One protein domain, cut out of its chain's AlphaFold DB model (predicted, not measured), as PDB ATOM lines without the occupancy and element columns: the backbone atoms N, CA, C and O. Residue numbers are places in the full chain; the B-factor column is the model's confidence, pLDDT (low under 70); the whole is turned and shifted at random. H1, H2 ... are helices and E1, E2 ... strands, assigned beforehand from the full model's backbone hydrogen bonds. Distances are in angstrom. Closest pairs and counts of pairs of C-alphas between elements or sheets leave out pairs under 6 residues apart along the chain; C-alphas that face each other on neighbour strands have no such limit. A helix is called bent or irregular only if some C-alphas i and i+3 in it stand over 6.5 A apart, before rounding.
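AT A GLANCE: This is residues 95 to 112 and 133 to 204 of the 216 residues of the protein "Small RNA 2'-O-methyltransferase" of Ananas comosus (UniProt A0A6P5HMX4). A small sheet of three strands has helix H2 packed along one face and the other face bare, while H1 and H3 extend the domain beyond opposite ends of this two-layer part. H3 makes a long arm, of which residues 187 to 194 and 196 to 200 stick out free. The printed part has 90 residues with three named helices and three named strands, in the order E1 H1 H2 E2 E3 H3; the sheet order is E1 - E3 - E2, antiparallel throughout, and the class is mixed, helices and strands. The whole is extended, with a radius of gyration of the C-alphas of 20.2 A and spans of 71 by 28 by 16 A.

HOW THE PARTS SIT: Start at E1, residues 95 to 100, an edge strand antiparallel to the inner strand E3, residues 175 to 182; look for N 97 and O 178, 2.9 A apart. On the other side of E3 is the edge strand E2, residues 156 to 163, also antiparallel, with N 159 and O 179 at 2.9 A; E2 and E3 form a hairpin. The sheet is only just strongly twisted, its C-alphas lying up to 4.2 A off the best plane. H2, residues 140 to 153, is on one face in two layers, a helix layer and a sheet layer, at a height over the sheet of 9.2 A. It lies over E3 and E2 and runs along the strands, at 12 degrees to E3 on the local plane. Its closest C-alphas to E2 are those of Ile 151 and Ser 157, 6.2 A apart. H1, residues 102 to 111, is not on the sheet; it is close to but not clearly touching H2, the closest C-alphas being those of Glu 103 and Arg 140, 7.6 A apart. H3, residues 184 to 200, is not on the sheet and is apart from H1, H2, E1 and E2. The O i to N i+4 pairs within hydrogen-bond range are 4 of 6 in H1, 9 of 10 in H2 and 11 of 13 in H3.

IN THESE COORDINATES: Find C-alpha 95 at (42.858, -20.337, -40.335), where E1 begins and runs 17.1 A to residue 100. H1 spans 15.4 A and is only just irregular, with C-alphas 103 and 106 7.0 A apart. Past the cut, find C-alpha 140 at (54.757, -15.565, -27.243); from there H2 runs 20.3 A. E2 then spans 22.6 A and E3 22.9 A. H3 runs 25.3 A to C-alpha 200 at (26.580, 1.085, -64.720); it is neither bent nor irregular, but only just: C-alphas 185 and 188 are 6.4 A apart.

THE WHOLE: The two C-alphas farthest apart are those of Ser 112 and Gly 202, at 71.5 A. Residues 113 to 132 are not printed, and C-alphas 112 and 133 are 19.0 A apart across this cut, which lies in the link from H1 to H2. The link from E2 to E3 is long, with 11 residues between them. Look in the B-factor column for pLDDT under 70 at residues 111 to 112, 133 to 136 and 185 to 204; the mean of the printed part is 77.0.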
ATOM      1  N   LEU A  95      41.513 -19.769 -40.274       85.94
ATOM      2  CA  LEU A  95      42.858 -20.337 -40.335       85.94
ATOM      3  C   LEU A  95      43.350 -20.588 -38.906       85.94
ATOM      4  O   LEU A  95      43.332 -19.683 -38.079       85.94
ATOM      5  N   VAL A  96      43.807 -21.806 -38.620       87.25
ATOM      6  CA  VAL A  96      44.395 -22.169 -37.323       87.25
ATOM      7  C   VAL A  96      45.876 -22.444 -37.529       87.25
ATOM      8  O   VAL A  96      46.240 -23.341 -38.283       87.25
ATOM      9  N   VAL A  97      46.732 -21.685 -36.852       84.56
ATOM     10  CA  VAL A  97      48.188 -21.863 -36.902       84.56
ATOM     11  C   VAL A  97      48.674 -22.282 -35.528       84.56
ATOM     12  O   VAL A  97      48.403 -21.593 -34.551       84.56
ATOM     13  N   SER A  98      49.413 -23.389 -35.447       85.50
ATOM     14  CA  SER A  98      50.057 -23.837 -34.208       85.50
ATOM     15  C   SER A  98      51.571 -23.892 -34.365       85.50
ATOM     16  O   SER A  98      52.075 -24.293 -35.412       85.50
ATOM     17  N   THR A  99      52.304 -23.508 -33.323       82.25
ATOM     18  CA  THR A  99      53.770 -23.572 -33.295       82.25
ATOM     19  C   THR A  99      54.264 -23.811 -31.860       82.25
ATOM     20  O   THR A  99      53.539 -23.515 -30.901       82.25
ATOM     21  N   PRO A 100      55.454 -24.397 -31.640       86.00
ATOM     22  CA  PRO A 100      56.049 -24.449 -30.308       86.00
ATOM     23  C   PRO A 100      56.217 -23.051 -29.688       86.00
ATOM     24  O   PRO A 100      56.517 -22.084 -30.385       86.00
ATOM     25  N   ASN A 101      56.053 -22.957 -28.366       87.69
ATOM     26  CA  ASN A 101      56.439 -21.781 -27.584       87.69
ATOM     27  C   ASN A 101      57.875 -21.949 -27.056       87.69
ATOM     28  O   ASN A 101      58.121 -22.812 -26.205       87.69
ATOM     29  N   TYR A 102      58.807 -21.117 -27.522       85.19
ATOM     30  CA  TYR A 102      60.219 -21.179 -27.122       85.19
ATOM     31  C   TYR A 102      60.415 -21.034 -25.604       85.19
ATOM     32  O   TYR A 102      61.263 -21.703 -25.012       85.19
ATOM     33  N   GLU A 103      59.582 -20.224 -24.946       89.12
ATOM     34  CA  GLU A 103      59.676 -19.932 -23.509       89.12
ATOM     35  C   GLU A 103      59.421 -21.164 -22.630       89.12
ATOM     36  O   GLU A 103      59.848 -21.213 -21.479       89.12
ATOM     37  N   TYR A 104      58.771 -22.199 -23.172       88.62
ATOM     38  CA  TYR A 104      58.518 -23.448 -22.452       88.62
ATOM     39  C   TYR A 104      59.729 -24.405 -22.483       88.62
ATOM     40  O   TYR A 104      59.818 -25.326 -21.667       88.62
ATOM     41  N   ASN A 105      60.687 -24.222 -23.400       86.31
ATOM     42  CA  ASN A 105      61.821 -25.141 -23.586       86.31
ATOM     43  C   ASN A 105      62.664 -25.383 -22.324       86.31
ATOM     44  O   ASN A 105      62.990 -26.548 -22.072       86.31
ATOM     45  N   PRO A 106      62.971 -24.366 -21.489       86.12
ATOM     46  CA  PRO A 106      63.695 -24.587 -20.241       86.12
ATOM     47  C   PRO A 106      62.999 -25.596 -19.314       86.12
ATOM     48  O   PRO A 106      63.668 -26.344 -18.603       86.12
ATOM     49  N   ILE A 107      61.662 -25.651 -19.319       85.38
ATOM     50  CA  ILE A 107      60.883 -26.582 -18.488       85.38
ATOM     51  C   ILE A 107      60.996 -28.011 -19.016       85.38
ATOM     52  O   ILE A 107      61.188 -28.945 -18.232       85.38
ATOM     53  N   LEU A 108      60.930 -28.183 -20.341       81.50
ATOM     54  CA  LEU A 108      61.113 -29.488 -20.982       81.50
ATOM     55  C   LEU A 108      62.507 -30.052 -20.681       81.50
ATOM     56  O   LEU A 108      62.628 -31.199 -20.262       81.50
ATOM     57  N   GLN A 109      63.544 -29.220 -20.815       79.81
ATOM     58  CA  GLN A 109      64.943 -29.618 -20.625       79.81
ATOM     59  C   GLN A 109      65.297 -29.922 -19.164       79.81
ATOM     60  O   GLN A 109      66.138 -30.774 -18.890       79.81
ATOM     61  N   ARG A 110      64.644 -29.263 -18.199       75.88
ATOM     62  CA  ARG A 110      64.784 -29.606 -16.771       75.88
ATOM     63  C   ARG A 110      64.099 -30.924 -16.409       75.88
ATOM     64  O   ARG A 110      64.454 -31.528 -15.404       75.88
ATOM     65  N   SER A 111      63.111 -31.339 -17.199       65.12
ATOM     66  CA  SER A 111      62.319 -32.547 -16.951       65.12
ATOM     67  C   SER A 111      62.908 -33.796 -17.615       65.12
ATOM     68  O   SER A 111      62.610 -34.911 -17.184       65.12
ATOM     69  N   SER A 112      63.751 -33.635 -18.640       61.34
ATOM     70  CA  SER A 112      64.556 -34.724 -19.196       61.34
ATOM     71  C   SER A 112      65.619 -35.170 -18.189       61.34
ATOM     72  O   SER A 112      66.391 -34.354 -17.687       61.34
ATOM     73  N   ASP A 133      65.601 -30.278 -36.201       57.22
ATOM     74  CA  ASP A 133      65.174 -29.809 -37.525       57.22
ATOM     75  C   ASP A 133      64.462 -28.442 -37.501       57.22
ATOM     76  O   ASP A 133      64.106 -27.902 -38.554       57.22
ATOM     77  N   HIS A 134      64.217 -27.856 -36.323       61.12
ATOM     78  CA  HIS A 134      63.580 -26.542 -36.240       61.12
ATOM     79  C   HIS A 134      64.548 -25.438 -36.680       61.12
ATOM     80  O   HIS A 134      65.641 -25.286 -36.141       61.12
ATOM     81  N   LYS A 135      64.122 -24.624 -37.653       62.19
ATOM     82  CA  LYS A 135      64.894 -23.462 -38.130       62.19
ATOM     83  C   LYS A 135      64.750 -22.241 -37.214       62.19
ATOM     84  O   LYS A 135      65.619 -21.376 -37.212       62.19
ATOM     85  N   PHE A 136      63.653 -22.169 -36.462       65.25
ATOM     86  CA  PHE A 136      63.357 -21.146 -35.462       65.25
ATOM     87  C   PHE A 136      62.267 -21.653 -34.509       65.25
ATOM     88  O   PHE A 136      61.490 -22.539 -34.862       65.25
ATOM     89  N   GLU A 137      62.172 -21.055 -33.323       70.81
ATOM     90  CA  GLU A 137      61.047 -21.212 -32.401       70.81
ATOM     91  C   GLU A 137      60.728 -19.844 -31.795       70.81
ATOM     92  O   GLU A 137      61.627 -19.149 -31.320       70.81
ATOM     93  N   TRP A 138      59.461 -19.431 -31.845       78.12
ATOM     94  CA  TRP A 138      59.051 -18.108 -31.380       78.12
ATOM     95  C   TRP A 138      58.673 -18.104 -29.899       78.12
ATOM     96  O   TRP A 138      58.017 -19.016 -29.395       78.12
ATOM     97  N   THR A 139      59.044 -17.021 -29.224       87.75
ATOM     98  CA  THR A 139      58.411 -16.573 -27.973       87.75
ATOM     99  C   THR A 139      56.949 -16.179 -28.219       87.75
ATOM    100  O   THR A 139      56.557 -15.951 -29.370       87.75
ATOM    101  N   ARG A 140      56.152 -16.038 -27.152       92.94
ATOM    102  CA  ARG A 140      54.757 -15.565 -27.243       92.94
ATOM    103  C   ARG A 140      54.692 -14.200 -27.920       92.94
ATOM    104  O   ARG A 140      53.974 -14.025 -28.898       92.94
ATOM    105  N   ALA A 141      55.552 -13.278 -27.489       92.31
ATOM    106  CA  ALA A 141      55.629 -11.930 -28.047       92.31
ATOM    107  C   ALA A 141      55.984 -11.919 -29.547       92.31
ATOM    108  O   ALA A 141      55.406 -11.153 -30.316       92.31
ATOM    109  N   GLN A 142      56.915 -12.770 -29.992       83.19
ATOM    110  CA  GLN A 142      57.272 -12.869 -31.414       83.19
ATOM    111  C   GLN A 142      56.126 -13.435 -32.257       83.19
ATOM    112  O   GLN A 142      55.867 -12.926 -33.349       83.19
ATOM    113  N   PHE A 143      55.440 -14.462 -31.750       86.38
ATOM    114  CA  PHE A 143      54.307 -15.075 -32.434       86.38
ATOM    115  C   PHE A 143      53.111 -14.121 -32.525       86.38
ATOM    116  O   PHE A 143      52.550 -13.944 -33.607       86.38
ATOM    117  N   GLU A 144      52.772 -13.438 -31.429       90.50
ATOM    118  CA  GLU A 144      51.721 -12.417 -31.405       90.50
ATOM    119  C   GLU A 144      52.040 -11.254 -32.340       90.50
ATOM    120  O   GLU A 144      51.177 -10.812 -33.096       90.50
ATOM    121  N   HIS A 145      53.283 -10.766 -32.352       86.06
ATOM    122  CA  HIS A 145      53.699  -9.697 -33.261       86.06
ATOM    123  C   HIS A 145      53.572 -10.102 -34.731       86.06
ATOM    124  O   HIS A 145      53.075  -9.328 -35.551       86.06
ATOM    125  N   TRP A 146      53.997 -11.320 -35.076       86.69
ATOM    126  CA  TRP A 146      53.844 -11.866 -36.424       86.69
ATOM    127  C   TRP A 146      52.367 -11.964 -36.830       86.69
ATOM    128  O   TRP A 146      51.990 -11.470 -37.895       86.69
ATOM    129  N   ALA A 147      51.522 -12.524 -35.966       82.50
ATOM    130  CA  ALA A 147      50.097 -12.687 -36.231       82.50
ATOM    131  C   ALA A 147      49.361 -11.338 -36.334       82.50
ATOM    132  O   ALA A 147      48.559 -11.141 -37.245       82.50
ATOM    133  N   ASN A 148      49.692 -10.373 -35.472       87.44
ATOM    134  CA  ASN A 148      49.137  -9.019 -35.533       87.44
ATOM    135  C   ASN A 148      49.527  -8.295 -36.830       87.44
ATOM    136  O   ASN A 148      48.709  -7.609 -37.435       87.44
ATOM    137  N   LYS A 149      50.753  -8.490 -37.328       81.31
ATOM    138  CA  LYS A 149      51.142  -7.970 -38.647       81.31
ATOM    139  C   LYS A 149      50.346  -8.590 -39.795       81.31
ATOM    140  O   LYS A 149      50.165  -7.922 -40.809       81.31
ATOM    141  N   LEU A 150      49.902  -9.841 -39.676       78.69
ATOM    142  CA  LEU A 150      49.092 -10.489 -40.710       78.69
ATOM    143  C   LEU A 150      47.685  -9.898 -40.781       78.69
ATOM    144  O   LEU A 150      47.253  -9.537 -41.872       78.69
ATOM    145  N   ILE A 151      47.008  -9.719 -39.645       84.56
ATOM    146  CA  ILE A 151      45.652  -9.140 -39.631       84.56
ATOM    147  C   ILE A 151      45.608  -7.665 -40.056       84.56
ATOM    148  O   ILE A 151      44.575  -7.168 -40.481       84.56
ATOM    149  N   LEU A 152      46.727  -6.939 -39.967       80.88
ATOM    150  CA  LEU A 152      46.808  -5.573 -40.494       80.88
ATOM    151  C   LEU A 152      46.901  -5.544 -42.026       80.88
ATOM    152  O   LEU A 152      46.549  -4.542 -42.642       80.88
ATOM    153  N   ARG A 153      47.409  -6.619 -42.641       78.88
ATOM    154  CA  ARG A 153      47.547  -6.748 -44.100       78.88
ATOM    155  C   ARG A 153      46.346  -7.424 -44.752       78.88
ATOM    156  O   ARG A 153      46.114  -7.225 -45.939       78.88
ATOM    157  N   HIS A 154      45.616  -8.232 -43.992       77.81
ATOM    158  CA  HIS A 154      44.518  -9.060 -44.474       77.81
ATOM    159  C   HIS A 154      43.332  -8.917 -43.526       77.81
ATOM    160  O   HIS A 154      43.523  -8.959 -42.318       77.81
ATOM    161  N   ASP A 155      42.115  -8.808 -44.058       86.81
ATOM    162  CA  ASP A 155      40.907  -8.511 -43.278       86.81
ATOM    163  C   ASP A 155      40.432  -9.687 -42.397       86.81
ATOM    164  O   ASP A 155      39.488 -10.420 -42.705       86.81
ATOM    165  N   TYR A 156      41.150  -9.897 -41.297       88.56
ATOM    166  CA  TYR A 156      40.945 -10.964 -40.327       88.56
ATOM    167  C   TYR A 156      40.979 -10.405 -38.904       88.56
ATOM    168  O   TYR A 156      41.648  -9.417 -38.614       88.56
ATOM    169  N   SER A 157      40.306 -11.082 -37.983       93.69
ATOM    170  CA  SER A 157      40.584 -11.010 -36.552       93.69
ATOM    171  C   SER A 157      41.498 -12.168 -36.150       93.69
ATOM    172  O   SER A 157      41.517 -13.200 -36.823       93.69
ATOM    173  N   VAL A 158      42.229 -12.038 -35.041       93.44
ATOM    174  CA  VAL A 158      43.043 -13.126 -34.478       93.44
ATOM    175  C   VAL A 158      42.755 -13.319 -32.993       93.44
ATOM    176  O   VAL A 158      42.626 -12.351 -32.247       93.44
ATOM    177  N   GLU A 159      42.661 -14.578 -32.575       95.56
ATOM    178  CA  GLU A 159      42.564 -15.001 -31.178       95.56
ATOM    179  C   GLU A 159      43.748 -15.912 -30.832       95.56
ATOM    180  O   GLU A 159      44.071 -16.833 -31.587       95.56
ATOM    181  N   PHE A 160      44.390 -15.671 -29.687       95.00
ATOM    182  CA  PHE A 160      45.530 -16.459 -29.219       95.00
ATOM    183  C   PHE A 160      45.110 -17.466 -28.149       95.00
ATOM    184  O   PHE A 160      44.399 -17.145 -27.201       95.00
ATOM    185  N   SER A 161      45.587 -18.696 -28.292       95.50
ATOM    186  CA  SER A 161      45.341 -19.803 -27.373       95.50
ATOM    187  C   SER A 161      46.529 -20.771 -27.387       95.50
ATOM    188  O   SER A 161      47.619 -20.446 -27.864       95.50
ATOM    189  N   GLY A 162      46.353 -21.976 -26.860       93.94
ATOM    190  CA  GLY A 162      47.378 -23.005 -26.907       93.94
ATOM    191  C   GLY A 162      47.020 -24.270 -26.141       93.94
ATOM    192  O   GLY A 162      45.916 -24.429 -25.629       93.94
ATOM    193  N   VAL A 163      47.980 -25.193 -26.090       95.06
ATOM    194  CA  VAL A 163      47.857 -26.490 -25.407       95.06
ATOM    195  C   VAL A 163      49.121 -26.844 -24.617       95.06
ATOM    196  O   VAL A 163      50.204 -26.306 -24.868       95.06
ATOM    197  N   GLY A 164      48.993 -27.771 -23.664       91.50
ATOM    198  CA  GLY A 164      50.067 -28.193 -22.760       91.50
ATOM    199  C   GLY A 164      50.468 -27.123 -21.749       91.50
ATOM    200  O   GLY A 164      51.645 -26.806 -21.634       91.50
ATOM    201  N   GLY A 165      49.493 -26.537 -21.057       90.19
ATOM    202  CA  GLY A 165      49.699 -25.501 -20.047       90.19
ATOM    203  C   GLY A 165      48.433 -24.678 -19.829       90.19
ATOM    204  O   GLY A 165      47.369 -25.041 -20.328       90.19
ATOM    205  N   LEU A 166      48.560 -23.565 -19.110       87.94
ATOM    206  CA  LEU A 166      47.509 -22.560 -18.948       87.94
ATOM    207  C   LEU A 166      48.061 -21.205 -19.391       87.94
ATOM    208  O   LEU A 166      49.172 -20.845 -19.016       87.94
ATOM    209  N   GLY A 167      47.295 -20.446 -20.177       84.56
ATOM    210  CA  GLY A 167      47.766 -19.177 -20.747       84.56
ATOM    211  C   GLY A 167      48.073 -18.087 -19.712       84.56
ATOM    212  O   GLY A 167      48.894 -17.216 -19.968       84.56
ATOM    213  N   ASN A 168      47.450 -18.154 -18.533       87.38
ATOM    214  CA  ASN A 168      47.602 -17.183 -17.446       87.38
ATOM    215  C   ASN A 168      48.663 -17.570 -16.400       87.38
ATOM    216  O   ASN A 168      48.821 -16.858 -15.410       87.38
ATOM    217  N   ILE A 169      49.358 -18.695 -16.581       89.38
ATOM    218  CA  ILE A 169      50.411 -19.156 -15.673       89.38
ATOM    219  C   ILE A 169      51.705 -19.241 -16.466       89.38
ATOM    220  O   ILE A 169      51.741 -19.898 -17.499       89.38
ATOM    221  N   GLU A 170      52.773 -18.613 -15.975       87.38
ATOM    222  CA  GLU A 170      54.097 -18.718 -16.593       87.38
ATOM    223  C   GLU A 170      54.535 -20.190 -16.732       87.38
ATOM    224  O   GLU A 170      54.432 -20.952 -15.764       87.38
ATOM    225  N   PRO A 171      55.022 -20.617 -17.916       87.81
ATOM    226  CA  PRO A 171      55.449 -19.816 -19.078       87.81
ATOM    227  C   PRO A 171      54.381 -19.674 -20.187       87.81
ATOM    228  O   PRO A 171      54.691 -19.403 -21.348       87.81
ATOM    229  N   GLY A 172      53.116 -19.940 -19.868       92.81
ATOM    230  CA  GLY A 172      52.013 -20.047 -20.815       92.81
ATOM    231  C   GLY A 172      51.857 -21.464 -21.373       92.81
ATOM    232  O   GLY A 172      52.199 -22.466 -20.739       92.81
ATOM    233  N   PHE A 173      51.325 -21.566 -22.590       94.00
ATOM    234  CA  PHE A 173      51.139 -22.848 -23.268       94.00
ATOM    235  C   PHE A 173      52.447 -23.393 -23.849       94.00
ATOM    236  O   PHE A 173      53.272 -22.639 -24.367       94.00
ATOM    237  N   ALA A 174      52.615 -24.717 -23.842       91.94
ATOM    238  CA  ALA A 174      53.749 -25.358 -24.497       91.94
ATOM    239  C   ALA A 174      53.647 -25.313 -26.029       91.94
ATOM    240  O   ALA A 174      54.671 -25.197 -26.700       91.94
ATOM    241  N   SER A 175      52.450 -25.408 -26.610       90.75
ATOM    242  CA  SER A 175      52.224 -25.066 -28.023       90.75
ATOM    243  C   SER A 175      51.290 -23.867 -28.083       90.75
ATOM    244  O   SER A 175      50.205 -23.930 -27.512       90.75
ATOM    245  N   GLN A 176      51.711 -22.802 -28.753       92.12
ATOM    246  CA  GLN A 176      50.913 -21.597 -28.957       92.12
ATOM    247  C   GLN A 176      50.127 -21.709 -30.262       92.12
ATOM    248  O   GLN A 176      50.592 -22.324 -31.226       92.12
ATOM    249  N   ILE A 177      48.909 -21.177 -30.261       93.31
ATOM    250  CA  ILE A 177      47.955 -21.289 -31.360       93.31
ATOM    251  C   ILE A 177      47.360 -19.910 -31.639       93.31
ATOM    252  O   ILE A 177      46.972 -19.209 -30.711       93.31
ATOM    253  N   ALA A 178      47.276 -19.537 -32.913       90.81
ATOM    254  CA  ALA A 178      46.541 -18.370 -33.384       90.81
ATOM    255  C   ALA A 178      45.380 -18.837 -34.266       90.81
ATOM    256  O   ALA A 178      45.580 -19.607 -35.209       90.81
ATOM    257  N   VAL A 179      44.172 -18.378 -33.951       93.88
ATOM    258  CA  VAL A 179      42.954 -18.636 -34.720       93.88
ATOM    259  C   VAL A 179      42.570 -17.347 -35.426       93.88
ATOM    260  O   VAL A 179      42.109 -16.395 -34.800       93.88
ATOM    261  N   PHE A 180      42.768 -17.316 -36.736       90.50
ATOM    262  CA  PHE A 180      42.372 -16.205 -37.586       90.50
ATOM    263  C   PHE A 180      40.956 -16.439 -38.101       90.50
ATOM    264  O   PHE A 180      40.636 -17.534 -38.568       90.50
ATOM    265  N   ARG A 181      40.109 -15.411 -38.055       91.94
ATOM    266  CA  ARG A 181      38.749 -15.443 -38.607       91.94
ATOM    267  C   ARG A 181      38.584 -14.279 -39.565       91.94
ATOM    268  O   ARG A 181      38.862 -13.147 -39.195       91.94
ATOM    269  N   ARG A 182      38.166 -14.553 -40.795       89.00
ATOM    270  CA  ARG A 182      37.982 -13.507 -41.804       89.00
ATOM    271  C   ARG A 182      36.828 -12.595 -41.392       89.00
ATOM    272  O   ARG A 182      35.764 -13.100 -41.027       89.00
ATOM    273  N   ASN A 183      36.999 -11.280 -41.482       86.06
ATOM    274  CA  ASN A 183      35.922 -10.336 -41.198       86.06
ATOM    275  C   ASN A 183      34.983 -10.290 -42.416       86.06
ATOM    276  O   ASN A 183      35.287  -9.714 -43.451       86.06
ATOM    277  N   ILE A 184      33.832 -10.959 -42.330       70.06
ATOM    278  CA  ILE A 184      32.919 -11.133 -43.480       70.06
ATOM    279  C   ILE A 184      32.114  -9.852 -43.786       70.06
ATOM    280  O   ILE A 184      31.473  -9.766 -44.830       70.06
ATOM    281  N   LEU A 185      32.179  -8.831 -42.926       57.53
ATOM    282  CA  LEU A 185      31.409  -7.594 -43.095       57.53
ATOM    283  C   LEU A 185      31.796  -6.786 -44.349       57.53
ATOM    284  O   LEU A 185      30.957  -6.037 -44.828       57.53
ATOM    285  N   ASN A 186      32.983  -6.987 -44.934       50.03
ATOM    286  CA  ASN A 186      33.415  -6.267 -46.143       50.03
ATOM    287  C   ASN A 186      33.115  -6.995 -47.469       50.03
ATOM    288  O   ASN A 186      33.266  -6.413 -48.539       50.03
ATOM    289  N   LEU A 187      32.674  -8.260 -47.436       51.47
ATOM    290  CA  LEU A 187      32.380  -9.010 -48.667       51.47
ATOM    291  C   LEU A 187      31.019  -8.648 -49.271       51.47
ATOM    292  O   LEU A 187      30.870  -8.690 -50.488       51.47
ATOM    293  N   ALA A 188      30.050  -8.258 -48.437       47.56
ATOM    294  CA  ALA A 188      28.742  -7.813 -48.916       47.56
ATOM    295  C   ALA A 188      28.831  -6.484 -49.688       47.56
ATOM    296  O   ALA A 188      28.080  -6.285 -50.643       47.56
ATOM    297  N   ASP A 189      29.780  -5.616 -49.326       43.72
ATOM    298  CA  ASP A 189      29.989  -4.330 -49.993       43.72
ATOM    299  C   ASP A 189      30.782  -4.486 -51.303       43.72
ATOM    300  O   ASP A 189      30.416  -3.885 -52.309       43.72
ATOM    301  N   GLU A 190      31.799  -5.354 -51.355       47.59
ATOM    302  CA  GLU A 190      32.569  -5.627 -52.585       47.59
ATOM    303  C   GLU A 190      31.736  -6.371 -53.657       47.59
ATOM    304  O   GLU A 190      31.790  -6.025 -54.844       47.59
ATOM    305  N   GLU A 191      30.889  -7.338 -53.270       48.94
ATOM    306  CA  GLU A 191      29.942  -7.972 -54.204       48.94
ATOM    307  C   GLU A 191      28.874  -6.979 -54.690       48.94
ATOM    308  O   GLU A 191      28.603  -6.924 -55.892       48.94
ATOM    309  N   CYS A 192      28.322  -6.130 -53.812       46.22
ATOM    310  CA  CYS A 192      27.366  -5.095 -54.228       46.22
ATOM    311  C   CYS A 192      27.993  -4.068 -55.182       46.22
ATOM    312  O   CYS A 192      27.377  -3.720 -56.190       46.22
ATOM    313  N   VAL A 193      29.230  -3.630 -54.929       47.41
ATOM    314  CA  VAL A 193      29.941  -2.668 -55.787       47.41
ATOM    315  C   VAL A 193      30.288  -3.282 -57.146       47.41
ATOM    316  O   VAL A 193      30.158  -2.612 -58.175       47.41
ATOM    317  N   SER A 194      30.686  -4.556 -57.199       50.34
ATOM    318  CA  SER A 194      30.971  -5.233 -58.473       50.34
ATOM    319  C   SER A 194      29.712  -5.419 -59.332       50.34
ATOM    320  O   SER A 194      29.748  -5.160 -60.539       50.34
ATOM    321  N   ILE A 195      28.576  -5.755 -58.713       52.22
ATOM    322  CA  ILE A 195      27.282  -5.880 -59.393       52.22
ATOM    323  C   ILE A 195      26.779  -4.506 -59.867       52.22
ATOM    324  O   ILE A 195      26.385  -4.369 -61.027       52.22
ATOM    325  N   GLU A 196      26.840  -3.460 -59.036       51.22
ATOM    326  CA  GLU A 196      26.453  -2.098 -59.439       51.22
ATOM    327  C   GLU A 196      27.330  -1.540 -60.571       51.22
ATOM    328  O   GLU A 196      26.820  -0.877 -61.479       51.22
ATOM    329  N   ASN A 197      28.632  -1.837 -60.571       44.38
ATOM    330  CA  ASN A 197      29.542  -1.430 -61.643       44.38
ATOM    331  C   ASN A 197      29.264  -2.171 -62.960       44.38
ATOM    332  O   ASN A 197      29.366  -1.568 -64.029       44.38
ATOM    333  N   LEU A 198      28.848  -3.441 -62.909       51.06
ATOM    334  CA  LEU A 198      28.388  -4.181 -64.091       51.06
ATOM    335  C   LEU A 198      27.077  -3.609 -64.660       51.06
ATOM    336  O   LEU A 198      26.920  -3.551 -65.884       51.06
ATOM    337  N   TYR A 199      26.176  -3.118 -63.801       50.47
ATOM    338  CA  TYR A 199      24.965  -2.409 -64.226       50.47
ATOM    339  C   TYR A 199      25.258  -1.013 -64.798       50.47
ATOM    340  O   TYR A 199      24.672  -0.642 -65.816       50.47
ATOM    341  N   ARG A 200      26.181  -0.242 -64.204       51.56
ATOM    342  CA  ARG A 200      26.580   1.085 -64.720       51.56
ATOM    343  C   ARG A 200      27.328   1.017 -66.048       51.56
ATOM    344  O   ARG A 200      27.134   1.894 -66.883       51.56
ATOM    345  N   ASN A 201      28.149  -0.012 -66.253       50.75
ATOM    346  CA  ASN A 201      28.959  -0.166 -67.466       50.75
ATOM    347  C   ASN A 201      28.222  -0.889 -68.608       50.75
ATOM    348  O   ASN A 201      28.832  -1.207 -69.626       50.75
ATOM    349  N   GLY A 202      26.916  -1.148 -68.464       43.88
ATOM    350  CA  GLY A 202      26.069  -1.683 -69.534       43.88
ATOM    351  C   GLY A 202      26.338  -3.143 -69.918       43.88
ATOM    352  O   GLY A 202      25.850  -3.588 -70.953       43.88
ATOM    353  N   ALA A 203      27.085  -3.900 -69.104       46.56
ATOM    354  CA  ALA A 203      27.424  -5.297 -69.390       46.56
ATOM    355  C   ALA A 203      26.253  -6.268 -69.138       46.56
ATOM    356  O   ALA A 203      26.256  -7.385 -69.652       46.56
ATOM    357  N   VAL A 204      25.236  -5.845 -68.378       46.75
ATOM    358  CA  VAL A 204      24.020  -6.625 -68.117       46.75
ATOM    359  C   VAL A 204      22.796  -5.732 -68.305       46.75
ATOM    360  O   VAL A 204      22.560  -4.799 -67.537       46.75
TER     361      VAL A 204